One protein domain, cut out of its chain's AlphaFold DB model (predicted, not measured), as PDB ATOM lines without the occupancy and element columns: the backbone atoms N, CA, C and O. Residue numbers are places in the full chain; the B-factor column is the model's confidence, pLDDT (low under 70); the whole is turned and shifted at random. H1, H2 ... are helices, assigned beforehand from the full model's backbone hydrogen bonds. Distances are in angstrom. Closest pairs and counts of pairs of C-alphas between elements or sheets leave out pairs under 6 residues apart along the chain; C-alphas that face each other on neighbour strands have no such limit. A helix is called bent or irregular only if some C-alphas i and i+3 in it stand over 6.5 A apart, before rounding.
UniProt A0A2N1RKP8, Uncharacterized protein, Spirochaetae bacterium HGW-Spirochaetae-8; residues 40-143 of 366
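AT A GLANCE: This is residues 40 to 143 of the 366 residues of an uncharacterized protein of Spirochaetae bacterium HGW-Spirochaetae-8 (UniProt A0A2N1RKP8). Two long helices, H3 and H6, stand roughly like a T, with H6 beginning near the middle of H3, and H1 sits in the angle between them and touches both. H2 crosses H6, while H4 and the very short H5 sit by the later part and the middle of H3. The printed part has 104 residues, with six named helices, H1 to H6 in chain order, and no named strand: all helix, mostly crossed in packing. It is compact, with a radius of gyration of the C-alphas of 14.3 A and spans of 41 by 33 by 20 A.

HOW THE PARTS SIT: H1, residues 40 to 49, touches residues 85 to 96 alone of H3, residues 74 to 98, at a steep tilt of 50 degrees, opposite ways; their closest C-alphas, of Ile 48 and Lys 85, are 5.6 A apart. H1 also touches residues 125 to 132 alone of H6, residues 123 to 141, with closest C-alphas Val 44 and Phe 128 at 6.1 A. H2, residues 55 to 64, touches residues 127 to 131 alone of H6, about perpendicular at 82 degrees, closest at C-alphas Ile 60 and Phe 131, 5.8 A. H4, residues 100 to 108, and H3 only just touch, only at the corner, with 3 pairs of C-alphas within 8 A, the closest Ile 95 and Phe 103 at 5.9 A. H5, residues 117 to 120, touches H3, closest at C-alphas Val 87 and Val 118, 6.3 A. Every O i to N i+4 pair is within hydrogen-bond range in H1, H4 and H6, against 4 of 6 in H2 and 16 of 21 in H3; H5 is too short for one.

IN THESE COORDINATES: H1 begins at C-alpha 40, (-31.432, -47.364, -28.913). H3 is 33.0 A long, with a kink of 66 degrees near residue 90, and is irregular, C-alphas 90 and 93 being 7.4 A apart. H6, 25.3 A long, is only just irregular, with C-alphas 138 and 141 6.53 A apart, and ends at C-alpha 141, (-19.581, -39.198, -23.240).

THE WHOLE: The C-alphas farthest apart, of Glu 113 and Arg 143, are 48.7 A apart. The printed part has no cut and no long link. pLDDT is under 70 at residues 64 to 73 and 108 to 115.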
ATOM      1  N   LEU A  40     -31.289 -47.823 -27.523       85.38
ATOM      2  CA  LEU A  40     -31.432 -47.364 -28.913       85.38
ATOM      3  C   LEU A  40     -32.838 -47.612 -29.480       85.38
ATOM      4  O   LEU A  40     -33.499 -46.670 -29.905       85.38
ATOM      5  N   ASN A  41     -33.323 -48.857 -29.443       88.12
ATOM      6  CA  ASN A  41     -34.606 -49.217 -30.059       88.12
ATOM      7  C   ASN A  41     -35.793 -48.482 -29.408       88.12
ATOM      8  O   ASN A  41     -36.645 -47.951 -30.119       88.12
ATOM      9  N   GLU A  42     -35.830 -48.388 -28.071       90.31
ATOM     10  CA  GLU A  42     -36.873 -47.629 -27.359       90.31
ATOM     11  C   GLU A  42     -36.799 -46.139 -27.723       90.31
ATOM     12  O   GLU A  42     -37.826 -45.493 -27.956       90.31
ATOM     13  N   ARG A  43     -35.583 -45.585 -27.822       89.06
ATOM     14  CA  ARG A  43     -35.380 -44.181 -28.173       89.06
ATOM     15  C   ARG A  43     -35.805 -43.892 -29.613       89.06
ATOM     16  O   ARG A  43     -36.563 -42.943 -29.818       89.06
ATOM     17  N   VAL A  44     -35.416 -44.721 -30.580       88.19
ATOM     18  CA  VAL A  44     -35.824 -44.609 -31.991       88.19
ATOM     19  C   VAL A  44     -37.341 -44.691 -32.137       88.19
ATOM     20  O   VAL A  44     -37.945 -43.797 -32.729       88.19
ATOM     21  N   CYS A  45     -37.990 -45.677 -31.518       90.56
ATOM     22  CA  CYS A  45     -39.448 -45.788 -31.548       90.56
ATOM     23  C   CYS A  45     -40.147 -44.596 -30.884       90.56
ATOM     24  O   CYS A  45     -41.167 -44.122 -31.389       90.56
ATOM     25  N   SER A  46     -39.584 -44.050 -29.797       89.06
ATOM     26  CA  SER A  46     -40.106 -42.826 -29.177       89.06
ATOM     27  C   SER A  46     -40.047 -41.625 -30.123       89.06
ATOM     28  O   SER A  46     -40.949 -40.789 -30.100       89.06
ATOM     29  N   MET A  47     -39.018 -41.544 -30.974       88.06
ATOM     30  CA  MET A  47     -38.884 -40.482 -31.969       88.06
ATOM     31  C   MET A  47     -39.888 -40.660 -33.099       88.06
ATOM     32  O   MET A  47     -40.603 -39.709 -33.388       88.06
ATOM     33  N   ILE A  48     -40.033 -41.872 -33.649       88.25
ATOM     34  CA  ILE A  48     -41.049 -42.188 -34.668       88.25
ATOM     35  C   ILE A  48     -42.456 -41.820 -34.162       88.25
ATOM     36  O   ILE A  48     -43.243 -41.195 -34.873       88.25
ATOM     37  N   GLY A  49     -42.782 -42.179 -32.917       86.81
ATOM     38  CA  GLY A  49     -44.099 -41.929 -32.330       86.81
ATOM     39  C   GLY A  49     -44.369 -40.466 -31.957       86.81
ATOM     40  O   GLY A  49     -45.533 -40.049 -31.916       86.81
ATOM     41  N   ALA A  50     -43.335 -39.657 -31.710       85.62
ATOM     42  CA  ALA A  50     -43.487 -38.317 -31.147       85.62
ATOM     43  C   ALA A  50     -44.170 -37.319 -32.111       85.62
ATOM     44  O   ALA A  50     -44.075 -37.451 -33.331       85.62
ATOM     45  N   PRO A  51     -44.898 -36.304 -31.615       83.94
ATOM     46  CA  PRO A  51     -45.396 -35.207 -32.450       83.94
ATOM     47  C   PRO A  51     -44.251 -34.454 -33.146       83.94
ATOM     48  O   PRO A  51     -43.194 -34.270 -32.542       83.94
ATOM     49  N   VAL A  52     -44.460 -33.999 -34.388       75.50
ATOM     50  CA  VAL A  52     -43.428 -33.340 -35.228       75.50
ATOM     51  C   VAL A  52     -42.928 -32.015 -34.625       75.50
ATOM     52  O   VAL A  52     -41.821 -31.572 -34.896       75.50
ATOM     53  N   ASP A  53     -43.716 -31.395 -33.753       75.06
ATOM     54  CA  ASP A  53     -43.396 -30.181 -32.994       75.06
ATOM     55  C   ASP A  53     -42.727 -30.453 -31.629       75.06
ATOM     56  O   ASP A  53     -42.365 -29.523 -30.894       75.06
ATOM     57  N   SER A  54     -42.523 -31.723 -31.270       80.00
ATOM     58  CA  SER A  54     -41.928 -32.092 -29.985       80.00
ATOM     59  C   SER A  54     -40.443 -31.693 -29.879       80.00
ATOM     60  O   SER A  54     -39.752 -31.524 -30.890       80.00
ATOM     61  N   PRO A  55     -39.906 -31.557 -28.649       75.62
ATOM     62  CA  PRO A  55     -38.484 -31.282 -28.434       75.62
ATOM     63  C   PRO A  55     -37.541 -32.277 -29.125       75.62
ATOM     64  O   PRO A  55     -36.485 -31.865 -29.589       75.62
ATOM     65  N   ASN A  56     -37.941 -33.549 -29.260       74.12
ATOM     66  CA  ASN A  56     -37.148 -34.569 -29.955       74.12
ATOM     67  C   ASN A  56     -36.878 -34.173 -31.415       74.12
ATOM     68  O   ASN A  56     -35.743 -34.225 -31.876       74.12
ATOM     69  N   TYR A  57     -37.906 -33.711 -32.130       75.56
ATOM     70  CA  TYR A  57     -37.762 -33.310 -33.531       75.56
ATOM     71  C   TYR A  57     -37.014 -31.995 -33.697       75.56
ATOM     72  O   TYR A  57     -36.205 -31.863 -34.613       75.56
ATOM     73  N   ARG A  58     -37.208 -31.043 -32.778       75.19
ATOM     74  CA  ARG A  58     -36.372 -29.835 -32.735       75.19
ATOM     75  C   ARG A  58     -34.895 -30.175 -32.527       75.19
ATOM     76  O   ARG A  58     -34.044 -29.535 -33.135       75.19
ATOM     77  N   GLY A  59     -34.601 -31.201 -31.729       77.56
ATOM     78  CA  GLY A  59     -33.255 -31.739 -31.569       77.56
ATOM     79  C   GLY A  59     -32.675 -32.286 -32.876       77.56
ATOM     80  O   GLY A  59     -31.560 -31.922 -33.233       77.56
ATOM     81  N   ILE A  60     -33.434 -33.072 -33.644       78.00
ATOM     82  CA  ILE A  60     -32.973 -33.611 -34.938       78.00
ATOM     83  C   ILE A  60     -32.614 -32.489 -35.917       78.00
ATOM     84  O   ILE A  60     -31.592 -32.569 -36.593       78.00
ATOM     85  N   LEU A  61     -33.404 -31.410 -35.965       74.31
ATOM     86  CA  LEU A  61     -33.099 -30.254 -36.817       74.31
ATOM     87  C   LEU A  61     -31.748 -29.603 -36.471       74.31
ATOM     88  O   LEU A  61     -31.074 -29.089 -37.361       74.31
ATOM     89  N   SER A  62     -31.304 -29.698 -35.214       73.75
ATOM     90  CA  SER A  62     -29.994 -29.185 -34.801       73.75
ATOM     91  C   SER A  62     -28.807 -29.971 -35.379       73.75
ATOM     92  O   SER A  62     -27.689 -29.451 -35.377       73.75
ATOM     93  N   LEU A  63     -29.003 -31.202 -35.887       73.62
ATOM     94  CA  LEU A  63     -27.957 -31.948 -36.613       73.62
ATOM     95  C   LEU A  63     -27.536 -31.251 -37.900       73.62
ATOM     96  O   LEU A  63     -26.390 -31.391 -38.315       73.62
ATOM     97  N   PHE A  64     -28.438 -30.460 -38.478       68.81
ATOM     98  CA  PHE A  64     -28.154 -29.671 -39.666       68.81
ATOM     99  C   PHE A  64     -27.393 -28.370 -39.356       68.81
ATOM    100  O   PHE A  64     -27.195 -27.546 -40.239       68.81
ATOM    101  N   GLY A  65     -27.006 -28.143 -38.090       57.12
ATOM    102  CA  GLY A  65     -26.344 -26.914 -37.641       57.12
ATOM    103  C   GLY A  65     -27.262 -25.687 -37.597       57.12
ATOM    104  O   GLY A  65     -26.775 -24.563 -37.507       57.12
ATOM    105  N   ILE A  66     -28.582 -25.884 -37.672       54.59
ATOM    106  CA  ILE A  66     -29.553 -24.811 -37.902       54.59
ATOM    107  C   ILE A  66     -30.553 -24.735 -36.743       54.59
ATOM    108  O   ILE A  66     -31.156 -25.732 -36.346       54.59
ATOM    109  N   PHE A  67     -30.758 -23.526 -36.216       53.69
ATOM    110  CA  PHE A  67     -31.745 -23.223 -35.179       53.69
ATOM    111  C   PHE A  67     -32.810 -22.267 -35.739       53.69
ATOM    112  O   PHE A  67     -32.475 -21.174 -36.181       53.69
ATOM    113  N   GLY A  68     -34.096 -22.637 -35.683       52.00
ATOM    114  CA  GLY A  68     -35.217 -21.739 -36.021       52.00
ATOM    115  C   GLY A  68     -35.959 -22.067 -37.324       52.00
ATOM    116  O   GLY A  68     -35.794 -23.143 -37.885       52.00
ATOM    117  N   ARG A  69     -36.847 -21.159 -37.764       54.56
ATOM    118  CA  ARG A  69     -37.691 -21.315 -38.974       54.56
ATOM    119  C   ARG A  69     -37.021 -20.829 -40.263       54.56
ATOM    120  O   ARG A  69     -37.562 -21.075 -41.335       54.56
ATOM    121  N   ASP A  70     -35.850 -20.206 -40.174       57.62
ATOM    122  CA  ASP A  70     -35.120 -19.636 -41.316       57.62
ATOM    123  C   ASP A  70     -34.313 -20.692 -42.100       57.62
ATOM    124  O   ASP A  70     -33.323 -20.380 -42.757       57.62
ATOM    125  N   ILE A  71     -34.721 -21.965 -42.024       63.09
ATOM    126  CA  ILE A  71     -34.055 -23.080 -42.704       63.09
ATOM    127  C   ILE A  71     -34.422 -23.030 -44.194       63.09
ATOM    128  O   ILE A  71     -35.615 -23.107 -44.523       63.09
ATOM    129  N   PRO A  72     -33.448 -22.986 -45.121       58.78
ATOM    130  CA  PRO A  72     -33.716 -23.295 -46.519       58.78
ATOM    131  C   PRO A  72     -34.414 -24.659 -46.601       58.78
ATOM    132  O   PRO A  72     -33.945 -25.635 -46.020       58.78
ATOM    133  N   ASN A  73     -35.561 -24.730 -47.274       64.69
ATOM    134  CA  ASN A  73     -36.364 -25.954 -47.396       64.69
ATOM    135  C   ASN A  73     -36.949 -26.510 -46.075       64.69
ATOM    136  O   ASN A  73     -37.347 -27.675 -46.043       64.69
ATOM    137  N   TYR A  74     -37.095 -25.693 -45.013       72.56
ATOM    138  CA  TYR A  74     -37.726 -26.091 -43.735       72.56
ATOM    139  C   TYR A  74     -39.000 -26.922 -43.932       72.56
ATOM    140  O   TYR A  74     -39.162 -28.001 -43.365       72.56
ATOM    141  N   GLN A  75     -39.903 -26.415 -44.774       75.44
ATOM    142  CA  GLN A  75     -41.199 -27.032 -45.021       75.44
ATOM    143  C   GLN A  75     -41.063 -28.405 -45.694       75.44
ATOM    144  O   GLN A  75     -41.765 -29.333 -45.310       75.44
ATOM    145  N   GLN A  76     -40.110 -28.566 -46.619       74.06
ATOM    146  CA  GLN A  76     -39.844 -29.849 -47.276       74.06
ATOM    147  C   GLN A  76     -39.316 -30.885 -46.280       74.06
ATOM    148  O   GLN A  76     -39.771 -32.024 -46.293       74.06
ATOM    149  N   ILE A  77     -38.416 -30.484 -45.375       73.50
ATOM    150  CA  ILE A  77     -37.902 -31.360 -44.312       73.50
ATOM    151  C   ILE A  77     -39.049 -31.800 -43.393       73.50
ATOM    152  O   ILE A  77     -39.188 -32.986 -43.107       73.50
ATOM    153  N   ILE A  78     -39.905 -30.867 -42.968       77.56
ATOM    154  CA  ILE A  78     -41.076 -31.162 -42.129       77.56
ATOM    155  C   ILE A  78     -42.066 -32.096 -42.840       77.56
ATOM    156  O   ILE A  78     -42.642 -32.986 -42.211       77.56
ATOM    157  N   ASP A  79     -42.295 -31.912 -44.137       80.25
ATOM    158  CA  ASP A  79     -43.239 -32.739 -44.888       80.25
ATOM    159  C   ASP A  79     -42.680 -34.141 -45.161       80.25
ATOM    160  O   ASP A  79     -43.395 -35.125 -44.952       80.25
ATOM    161  N   ALA A  80     -41.386 -34.254 -45.478       78.00
ATOM    162  CA  ALA A  80     -40.679 -35.532 -45.546       78.00
ATOM    163  C   ALA A  80     -40.705 -36.260 -44.188       78.00
ATOM    164  O   ALA A  80     -40.987 -37.454 -44.125       78.00
ATOM    165  N   GLN A  81     -40.537 -35.533 -43.079       77.75
ATOM    166  CA  GLN A  81     -40.657 -36.084 -41.724       77.75
ATOM    167  C   GLN A  81     -42.060 -36.621 -41.428       77.75
ATOM    168  O   GLN A  81     -42.207 -37.707 -40.866       77.75
ATOM    169  N   LYS A  82     -43.114 -35.874 -41.784       84.25
ATOM    170  CA  LYS A  82     -44.502 -36.331 -41.603       84.25
ATOM    171  C   LYS A  82     -44.785 -37.583 -42.427       84.25
ATOM    172  O   LYS A  82     -45.477 -38.474 -41.930       84.25
ATOM    173  N   ALA A  83     -44.273 -37.644 -43.656       84.38
ATOM    174  CA  ALA A  83     -44.388 -38.817 -44.512       84.38
ATOM    175  C   ALA A  83     -43.690 -40.024 -43.871       84.38
ATOM    176  O   ALA A  83     -44.349 -41.031 -43.605       84.38
ATOM    177  N   ALA A  84     -42.420 -39.874 -43.484       83.50
ATOM    178  CA  ALA A  84     -41.647 -40.923 -42.830       83.50
ATOM    179  C   ALA A  84     -42.315 -41.414 -41.546       83.50
ATOM    180  O   ALA A  84     -42.466 -42.616 -41.348       83.50
ATOM    181  N   LYS A  85     -42.816 -40.507 -40.700       87.19
ATOM    182  CA  LYS A  85     -43.566 -40.885 -39.498       87.19
ATOM    183  C   LYS A  85     -44.776 -41.759 -39.830       87.19
ATOM    184  O   LYS A  85     -44.973 -42.788 -39.182       87.19
ATOM    185  N   ARG A  86     -45.604 -41.354 -40.799       88.00
ATOM    186  CA  ARG A  86     -46.803 -42.116 -41.192       88.00
ATOM    187  C   ARG A  86     -46.438 -43.518 -41.673       88.00
ATOM    188  O   ARG A  86     -47.128 -44.463 -41.307       88.00
ATOM    189  N   VAL A  87     -45.353 -43.637 -42.435       88.81
ATOM    190  CA  VAL A  87     -44.869 -44.912 -42.978       88.81
ATOM    191  C   VAL A  87     -44.238 -45.799 -41.903       88.81
ATOM    192  O   VAL A  87     -44.489 -46.997 -41.893       88.81
ATOM    193  N   LEU A  88     -43.447 -45.235 -40.985       88.38
ATOM    194  CA  LEU A  88     -42.662 -46.000 -40.007       88.38
ATOM    195  C   LEU A  88     -43.449 -46.363 -38.737       88.38
ATOM    196  O   LEU A  88     -43.129 -47.353 -38.083       88.38
ATOM    197  N   THR A  89     -44.488 -45.600 -38.375       90.94
ATOM    198  CA  THR A  89     -45.288 -45.846 -37.153       90.94
ATOM    199  C   THR A  89     -45.857 -47.272 -37.061       90.94
ATOM    200  O   THR A  89     -45.735 -47.873 -35.991       90.94
ATOM    201  N   PRO A  90     -46.435 -47.862 -38.129       91.06
ATOM    202  CA  PRO A  90     -46.932 -49.242 -38.102       91.06
ATOM    203  C   PRO A  90     -45.871 -50.293 -37.744       91.06
ATOM    204  O   PRO A  90     -46.219 -51.364 -37.252       91.06
ATOM    205  N   PHE A  91     -44.588 -49.984 -37.949       89.25
ATOM    206  CA  PHE A  91     -43.477 -50.911 -37.746       89.25
ATOM    207  C   PHE A  91     -42.801 -50.797 -36.373       89.25
ATOM    208  O   PHE A  91     -41.903 -51.580 -36.065       89.25
ATOM    209  N   ILE A  92     -43.252 -49.889 -35.497       91.25
ATOM    210  CA  ILE A  92     -42.749 -49.773 -34.116       91.25
ATOM    211  C   ILE A  92     -42.726 -51.129 -33.371       91.25
ATOM    212  O   ILE A  92     -41.707 -51.428 -32.743       91.25
ATOM    213  N   PRO A  93     -43.776 -51.983 -33.434       90.56
ATOM    214  CA  PRO A  93     -43.744 -53.291 -32.776       90.56
ATOM    215  C   PRO A  93     -42.647 -54.217 -33.318       90.56
ATOM    216  O   PRO A  93     -42.045 -54.967 -32.552       90.56
ATOM    217  N   GLU A  94     -42.368 -54.155 -34.623       86.44
ATOM    218  CA  GLU A  94     -41.318 -54.949 -35.265       86.44
ATOM    219  C   GLU A  94     -39.927 -54.475 -34.822       86.44
ATOM    220  O   GLU A  94     -39.111 -55.292 -34.398       86.44
ATOM    221  N   ILE A  95     -39.693 -53.157 -34.813       87.25
ATOM    222  CA  ILE A  95     -38.434 -52.549 -34.351       87.25
ATOM    223  C   ILE A  95     -38.179 -52.864 -32.872       87.25
ATOM    224  O   ILE A  95     -37.054 -53.178 -32.495       87.25
ATOM    225  N   HIS A  96     -39.206 -52.834 -32.016       85.81
ATOM    226  CA  HIS A  96     -39.058 -53.254 -30.617       85.81
ATOM    227  C   HIS A  96     -38.688 -54.732 -30.480       85.81
ATOM    228  O   HIS A  96     -37.907 -55.081 -29.597       85.81
ATOM    229  N   LYS A  97     -39.265 -55.596 -31.322       82.44
ATOM    230  CA  LYS A  97     -39.067 -57.043 -31.227       82.44
ATOM    231  C   LYS A  97     -37.703 -57.484 -31.755       82.44
ATOM    232  O   LYS A  97     -37.079 -58.340 -31.137       82.44
ATOM    233  N   TYR A  98     -37.269 -56.935 -32.887       77.38
ATOM    234  CA  TYR A  98     -36.088 -57.423 -33.605       77.38
ATOM    235  C   TYR A  98     -34.938 -56.411 -33.687       77.38
ATOM    236  O   TYR A  98     -33.812 -56.793 -33.985       77.38
ATOM    237  N   GLY A  99     -35.192 -55.139 -33.380       80.94
ATOM    238  CA  GLY A  99     -34.203 -54.065 -33.428       80.94
ATOM    239  C   GLY A  99     -34.204 -53.271 -34.734       80.94
ATOM    240  O   GLY A  99     -34.685 -53.724 -35.773       80.94
ATOM    241  N   MET A 100     -33.661 -52.052 -34.666       82.44
ATOM    242  CA  MET A 100     -33.632 -51.115 -35.794       82.44
ATOM    243  C   MET A 100     -32.794 -51.629 -36.972       82.44
ATOM    244  O   MET A 100     -33.251 -51.544 -38.106       82.44
ATOM    245  N   GLU A 101     -31.597 -52.169 -36.727       79.38
ATOM    246  CA  GLU A 101     -30.729 -52.671 -37.802       79.38
ATOM    247  C   GLU A 101     -31.381 -53.839 -38.548       79.38
ATOM    248  O   GLU A 101     -31.444 -53.823 -39.775       79.38
ATOM    249  N   TYR A 102     -31.960 -54.791 -37.809       76.19
ATOM    250  CA  TYR A 102     -32.728 -55.893 -38.389       76.19
ATOM    251  C   TYR A 102     -33.879 -55.376 -39.261       76.19
ATOM    252  O   TYR A 102     -34.071 -55.844 -40.384       76.19
ATOM    253  N   PHE A 103     -34.639 -54.397 -38.758       81.38
ATOM    254  CA  PHE A 103     -35.738 -53.779 -39.498       81.38
ATOM    255  C   PHE A 103     -35.249 -53.114 -40.790       81.38
ATOM    256  O   PHE A 103     -35.820 -53.348 -41.856       81.38
ATOM    257  N   VAL A 104     -34.180 -52.314 -40.708       78.44
ATOM    258  CA  VAL A 104     -33.582 -51.656 -41.875       78.44
ATOM    259  C   VAL A 104     -33.137 -52.698 -42.893       78.44
ATOM    260  O   VAL A 104     -33.516 -52.596 -44.054       78.44
ATOM    261  N   GLY A 105     -32.405 -53.724 -42.462       74.06
ATOM    262  CA  GLY A 105     -31.960 -54.802 -43.335       74.06
ATOM    263  C   GLY A 105     -33.121 -55.484 -44.054       74.06
ATOM    264  O   GLY A 105     -33.098 -55.631 -45.272       74.06
ATOM    265  N   LYS A 106     -34.174 -55.860 -43.329       76.44
ATOM    266  CA  LYS A 106     -35.334 -56.520 -43.933       76.44
ATOM    267  C   LYS A 106     -35.997 -55.656 -45.015       76.44
ATOM    268  O   LYS A 106     -36.235 -56.146 -46.111       76.44
ATOM    269  N   HIS A 107     -36.274 -54.384 -44.726       77.50
ATOM    270  CA  HIS A 107     -37.136 -53.553 -45.578       77.50
ATOM    271  C   HIS A 107     -36.392 -52.719 -46.630       77.50
ATOM    272  O   HIS A 107     -36.998 -52.335 -47.628       77.50
ATOM    273  N   LEU A 108     -35.095 -52.434 -46.458       67.81
ATOM    274  CA  LEU A 108     -34.310 -51.671 -47.445       67.81
ATOM    275  C   LEU A 108     -34.074 -52.481 -48.732       67.81
ATOM    276  O   LEU A 108     -33.914 -51.906 -49.813       67.81
ATOM    277  N   PHE A 109     -34.093 -53.810 -48.610       58.16
ATOM    278  CA  PHE A 109     -33.649 -54.746 -49.642       58.16
ATOM    279  C   PHE A 109     -34.714 -55.763 -50.070       58.16
ATOM    280  O   PHE A 109     -34.402 -56.694 -50.812       58.16
ATOM    281  N   GLU A 110     -35.975 -55.585 -49.660       61.25
ATOM    282  CA  GLU A 110     -37.093 -56.294 -50.286       61.25
ATOM    283  C   GLU A 110     -37.142 -55.904 -51.776       61.25
ATOM    284  O   GLU A 110     -37.485 -54.776 -52.138       61.25
ATOM    285  N   ASN A 111     -36.734 -56.836 -52.645       50.09
ATOM    286  CA  ASN A 111     -36.820 -56.722 -54.101       50.09
ATOM    287  C   ASN A 111     -38.292 -56.827 -54.538       50.09
ATOM    288  O   ASN A 111     -38.705 -57.838 -55.103       50.09
ATOM    289  N   SER A 112     -39.100 -55.802 -54.269       52.25
ATOM    290  CA  SER A 112     -40.367 -55.619 -54.974       52.25
ATOM    291  C   SER A 112     -40.168 -54.651 -56.134       52.25
ATOM    292  O   SER A 112     -39.616 -53.569 -55.962       52.25
ATOM    293  N   GLU A 113     -40.678 -55.007 -57.316       50.09
ATOM    294  CA  GLU A 113     -40.838 -54.071 -58.446       50.09
ATOM    295  C   GLU A 113     -41.878 -52.968 -58.154       50.09
ATOM    296  O   GLU A 113     -42.110 -52.083 -58.972       50.09
ATOM    297  N   LEU A 114     -42.517 -53.030 -56.984       53.00
ATOM    298  CA  LEU A 114     -43.495 -52.076 -56.486       53.00
ATOM    299  C   LEU A 114     -42.811 -51.066 -55.566       53.00
ATOM    300  O   LEU A 114     -41.941 -51.454 -54.779       53.00
ATOM    301  N   ASP A 115     -43.261 -49.810 -55.640       63.31
ATOM    302  CA  ASP A 115     -42.875 -48.723 -54.738       63.31
ATOM    303  C   ASP A 115     -42.873 -49.217 -53.283       63.31
ATOM    304  O   ASP A 115     -43.915 -49.594 -52.738       63.31
ATOM    305  N   ASN A 116     -41.691 -49.244 -52.662       71.44
ATOM    306  CA  ASN A 116     -41.530 -49.619 -51.264       71.44
ATOM    307  C   ASN A 116     -41.469 -48.331 -50.427       71.44
ATOM    308  O   ASN A 116     -40.397 -47.730 -50.299       71.44
ATOM    309  N   PRO A 117     -42.588 -47.907 -49.807       73.94
ATOM    310  CA  PRO A 117     -42.631 -46.647 -49.077       73.94
ATOM    311  C   PRO A 117     -41.664 -46.625 -47.887       73.94
ATOM    312  O   PRO A 117     -41.224 -45.549 -47.484       73.94
ATOM    313  N   VAL A 118     -41.309 -47.783 -47.313       76.62
ATOM    314  CA  VAL A 118     -40.340 -47.869 -46.210       76.62
ATOM    315  C   VAL A 118     -38.938 -47.529 -46.706       76.62
ATOM    316  O   VAL A 118     -38.244 -46.740 -46.064       76.62
ATOM    317  N   LYS A 119     -38.547 -48.059 -47.870       74.88
ATOM    318  CA  LYS A 119     -37.251 -47.790 -48.504       74.88
ATOM    319  C   LYS A 119     -37.052 -46.300 -48.787       74.88
ATOM    320  O   LYS A 119     -35.992 -45.765 -48.472       74.88
ATOM    321  N   ASP A 120     -38.085 -45.618 -49.273       73.88
ATOM    322  CA  ASP A 120     -38.024 -44.181 -49.586       73.88
ATOM    323  C   ASP A 120     -37.903 -43.287 -48.341       73.88
ATOM    324  O   ASP A 120     -37.487 -42.132 -48.425       73.88
ATOM    325  N   ASN A 121     -38.249 -43.814 -47.163       77.69
ATOM    326  CA  ASN A 121     -38.237 -43.078 -45.898       77.69
ATOM    327  C   ASN A 121     -37.138 -43.552 -44.932       77.69
ATOM    328  O   ASN A 121     -37.044 -43.059 -43.806       77.69
ATOM    329  N   ILE A 122     -36.278 -44.480 -45.360       75.12
ATOM    330  CA  ILE A 122     -35.281 -45.117 -44.494       75.12
ATOM    331  C   ILE A 122     -34.166 -44.169 -44.057       75.12
ATOM    332  O   ILE A 122     -33.613 -44.321 -42.969       75.12
ATOM    333  N   THR A 123     -33.878 -43.135 -44.849       76.62
ATOM    334  CA  THR A 123     -32.929 -42.073 -44.494       76.62
ATOM    335  C   THR A 123     -33.288 -41.422 -43.149       76.62
ATOM    336  O   THR A 123     -32.395 -41.047 -42.392       76.62
ATOM    337  N   PHE A 124     -34.576 -41.365 -42.778       77.69
ATOM    338  CA  PHE A 124     -34.989 -40.875 -41.460       77.69
ATOM    339  C   PHE A 124     -34.596 -41.796 -40.305       77.69
ATOM    340  O   PHE A 124     -34.337 -41.296 -39.215       77.69
ATOM    341  N   LEU A 125     -34.488 -43.109 -40.521       79.81
ATOM    342  CA  LEU A 125     -33.947 -44.012 -39.504       79.81
ATOM    343  C   LEU A 125     -32.455 -43.756 -39.283       79.81
ATOM    344  O   LEU A 125     -32.020 -43.695 -38.137       79.81
ATOM    345  N   TYR A 126     -31.692 -43.499 -40.349       81.19
ATOM    346  CA  TYR A 126     -30.297 -43.066 -40.222       81.19
ATOM    347  C   TYR A 126     -30.181 -41.700 -39.522       81.19
ATOM    348  O   TYR A 126     -29.282 -41.514 -38.705       81.19
ATOM    349  N   LEU A 127     -31.108 -40.758 -39.758       81.25
ATOM    350  CA  LEU A 127     -31.169 -39.494 -39.004       81.25
ATOM    351  C   LEU A 127     -31.460 -39.714 -37.519       81.25
ATOM    352  O   LEU A 127     -30.819 -39.100 -36.672       81.25
ATOM    353  N   PHE A 128     -32.420 -40.579 -37.192       83.81
ATOM    354  CA  PHE A 128     -32.740 -40.925 -35.809       83.81
ATOM    355  C   PHE A 128     -31.562 -41.596 -35.113       83.81
ATOM    356  O   PHE A 128     -31.276 -41.274 -33.965       83.81
ATOM    357  N   TYR A 129     -30.859 -42.477 -35.820       82.56
ATOM    358  CA  TYR A 129     -29.643 -43.105 -35.333       82.56
ATOM    359  C   TYR A 129     -28.544 -42.070 -35.038       82.56
ATOM    360  O   TYR A 129     -27.995 -42.054 -33.937       82.56
ATOM    361  N   ASN A 130     -28.305 -41.136 -35.968       82.31
ATOM    362  CA  ASN A 130     -27.378 -40.022 -35.758       82.31
ATOM    363  C   ASN A 130     -27.765 -39.163 -34.554       82.31
ATOM    364  O   ASN A 130     -26.954 -38.857 -33.684       82.31
ATOM    365  N   PHE A 131     -29.035 -38.785 -34.471       83.88
ATOM    366  CA  PHE A 131     -29.500 -37.946 -33.379       83.88
ATOM    367  C   PHE A 131     -29.363 -38.646 -32.026       83.88
ATOM    368  O   PHE A 131     -28.899 -38.033 -31.069       83.88
ATOM    369  N   TRP A 132     -29.702 -39.933 -31.957       86.94
ATOM    370  CA  TRP A 132     -29.539 -40.743 -30.754       86.94
ATOM    371  C   TRP A 132     -28.090 -40.770 -30.260       86.94
ATOM    372  O   TRP A 132     -27.853 -40.547 -29.072       86.94
ATOM    373  N   TYR A 133     -27.127 -41.011 -31.153       82.81
ATOM    374  CA  TYR A 133     -25.720 -41.045 -30.759       82.81
ATOM    375  C   TYR A 133     -25.257 -39.672 -30.256       82.81
ATOM    376  O   TYR A 133     -24.622 -39.589 -29.207       82.81
ATOM    377  N   ARG A 134     -25.669 -38.584 -30.917       82.81
ATOM    378  CA  ARG A 134     -25.383 -37.220 -30.448       82.81
ATOM    379  C   ARG A 134     -25.965 -36.943 -29.060       82.81
ATOM    380  O   ARG A 134     -25.304 -36.336 -28.226       82.81
ATOM    381  N   GLU A 135     -27.179 -37.415 -28.769       86.19
ATOM    382  CA  GLU A 135     -27.751 -37.290 -27.421       86.19
ATOM    383  C   GLU A 135     -26.910 -38.028 -26.368       86.19
ATOM    384  O   GLU A 135     -26.748 -37.522 -25.253       86.19
ATOM    385  N   ILE A 136     -26.374 -39.207 -26.706       86.19
ATOM    386  CA  ILE A 136     -25.439 -39.948 -25.847       86.19
ATOM    387  C   ILE A 136     -24.132 -39.172 -25.679       86.19
ATOM    388  O   ILE A 136     -23.637 -39.060 -24.557       86.19
ATOM    389  N   GLU A 137     -23.578 -38.625 -26.756       84.12
ATOM    390  CA  GLU A 137     -22.335 -37.864 -26.716       84.12
ATOM    391  C   GLU A 137     -22.458 -36.644 -25.790       84.12
ATOM    392  O   GLU A 137     -21.714 -36.514 -24.811       84.12
ATOM    393  N   ASP A 138     -23.476 -35.815 -26.023       85.00
ATOM    394  CA  ASP A 138     -23.734 -34.585 -25.274       85.00
ATOM    395  C   ASP A 138     -24.103 -34.855 -23.802       85.00
ATOM    396  O   ASP A 138     -23.743 -34.089 -22.908       85.00
ATOM    397  N   SER A 139     -24.831 -35.943 -23.520       87.56
ATOM    398  CA  SER A 139     -25.345 -36.214 -22.165       87.56
ATOM    399  C   SER A 139     -24.427 -37.104 -21.326       87.56
ATOM    400  O   SER A 139     -24.438 -37.018 -20.094       87.56
ATOM    401  N   ILE A 140     -23.661 -37.995 -21.962       88.19
ATOM    402  CA  ILE A 140     -22.902 -39.057 -21.293       88.19
ATOM    403  C   ILE A 140     -21.409 -38.935 -21.591       88.19
ATOM    404  O   ILE A 140     -20.641 -38.762 -20.646       88.19
ATOM    405  N   ILE A 141     -20.997 -39.019 -22.860       86.00
ATOM    406  CA  ILE A 141     -19.581 -39.198 -23.240       86.00
ATOM    407  C   ILE A 141     -18.745 -37.957 -22.916       86.00
ATOM    408  O   ILE A 141     -17.659 -38.073 -22.355       86.00
ATOM    409  N   THR A 142     -19.262 -36.760 -23.195       84.88
ATOM    410  CA  THR A 142     -18.547 -35.483 -22.987       84.88
ATOM    411  C   THR A 142     -18.364 -35.099 -21.516       84.88
ATOM    412  O   THR A 142     -17.672 -34.127 -21.200       84.88
ATOM    413  N   ARG A 143     -18.960 -35.842 -20.576       86.50
ATOM    414  CA  ARG A 143     -18.799 -35.573 -19.143       86.50
ATOM    415  C   ARG A 143     -17.374 -35.927 -18.707       86.50
ATOM    416  O   ARG A 143     -16.972 -37.065 -18.938       86.50
TER     417      ARG A 143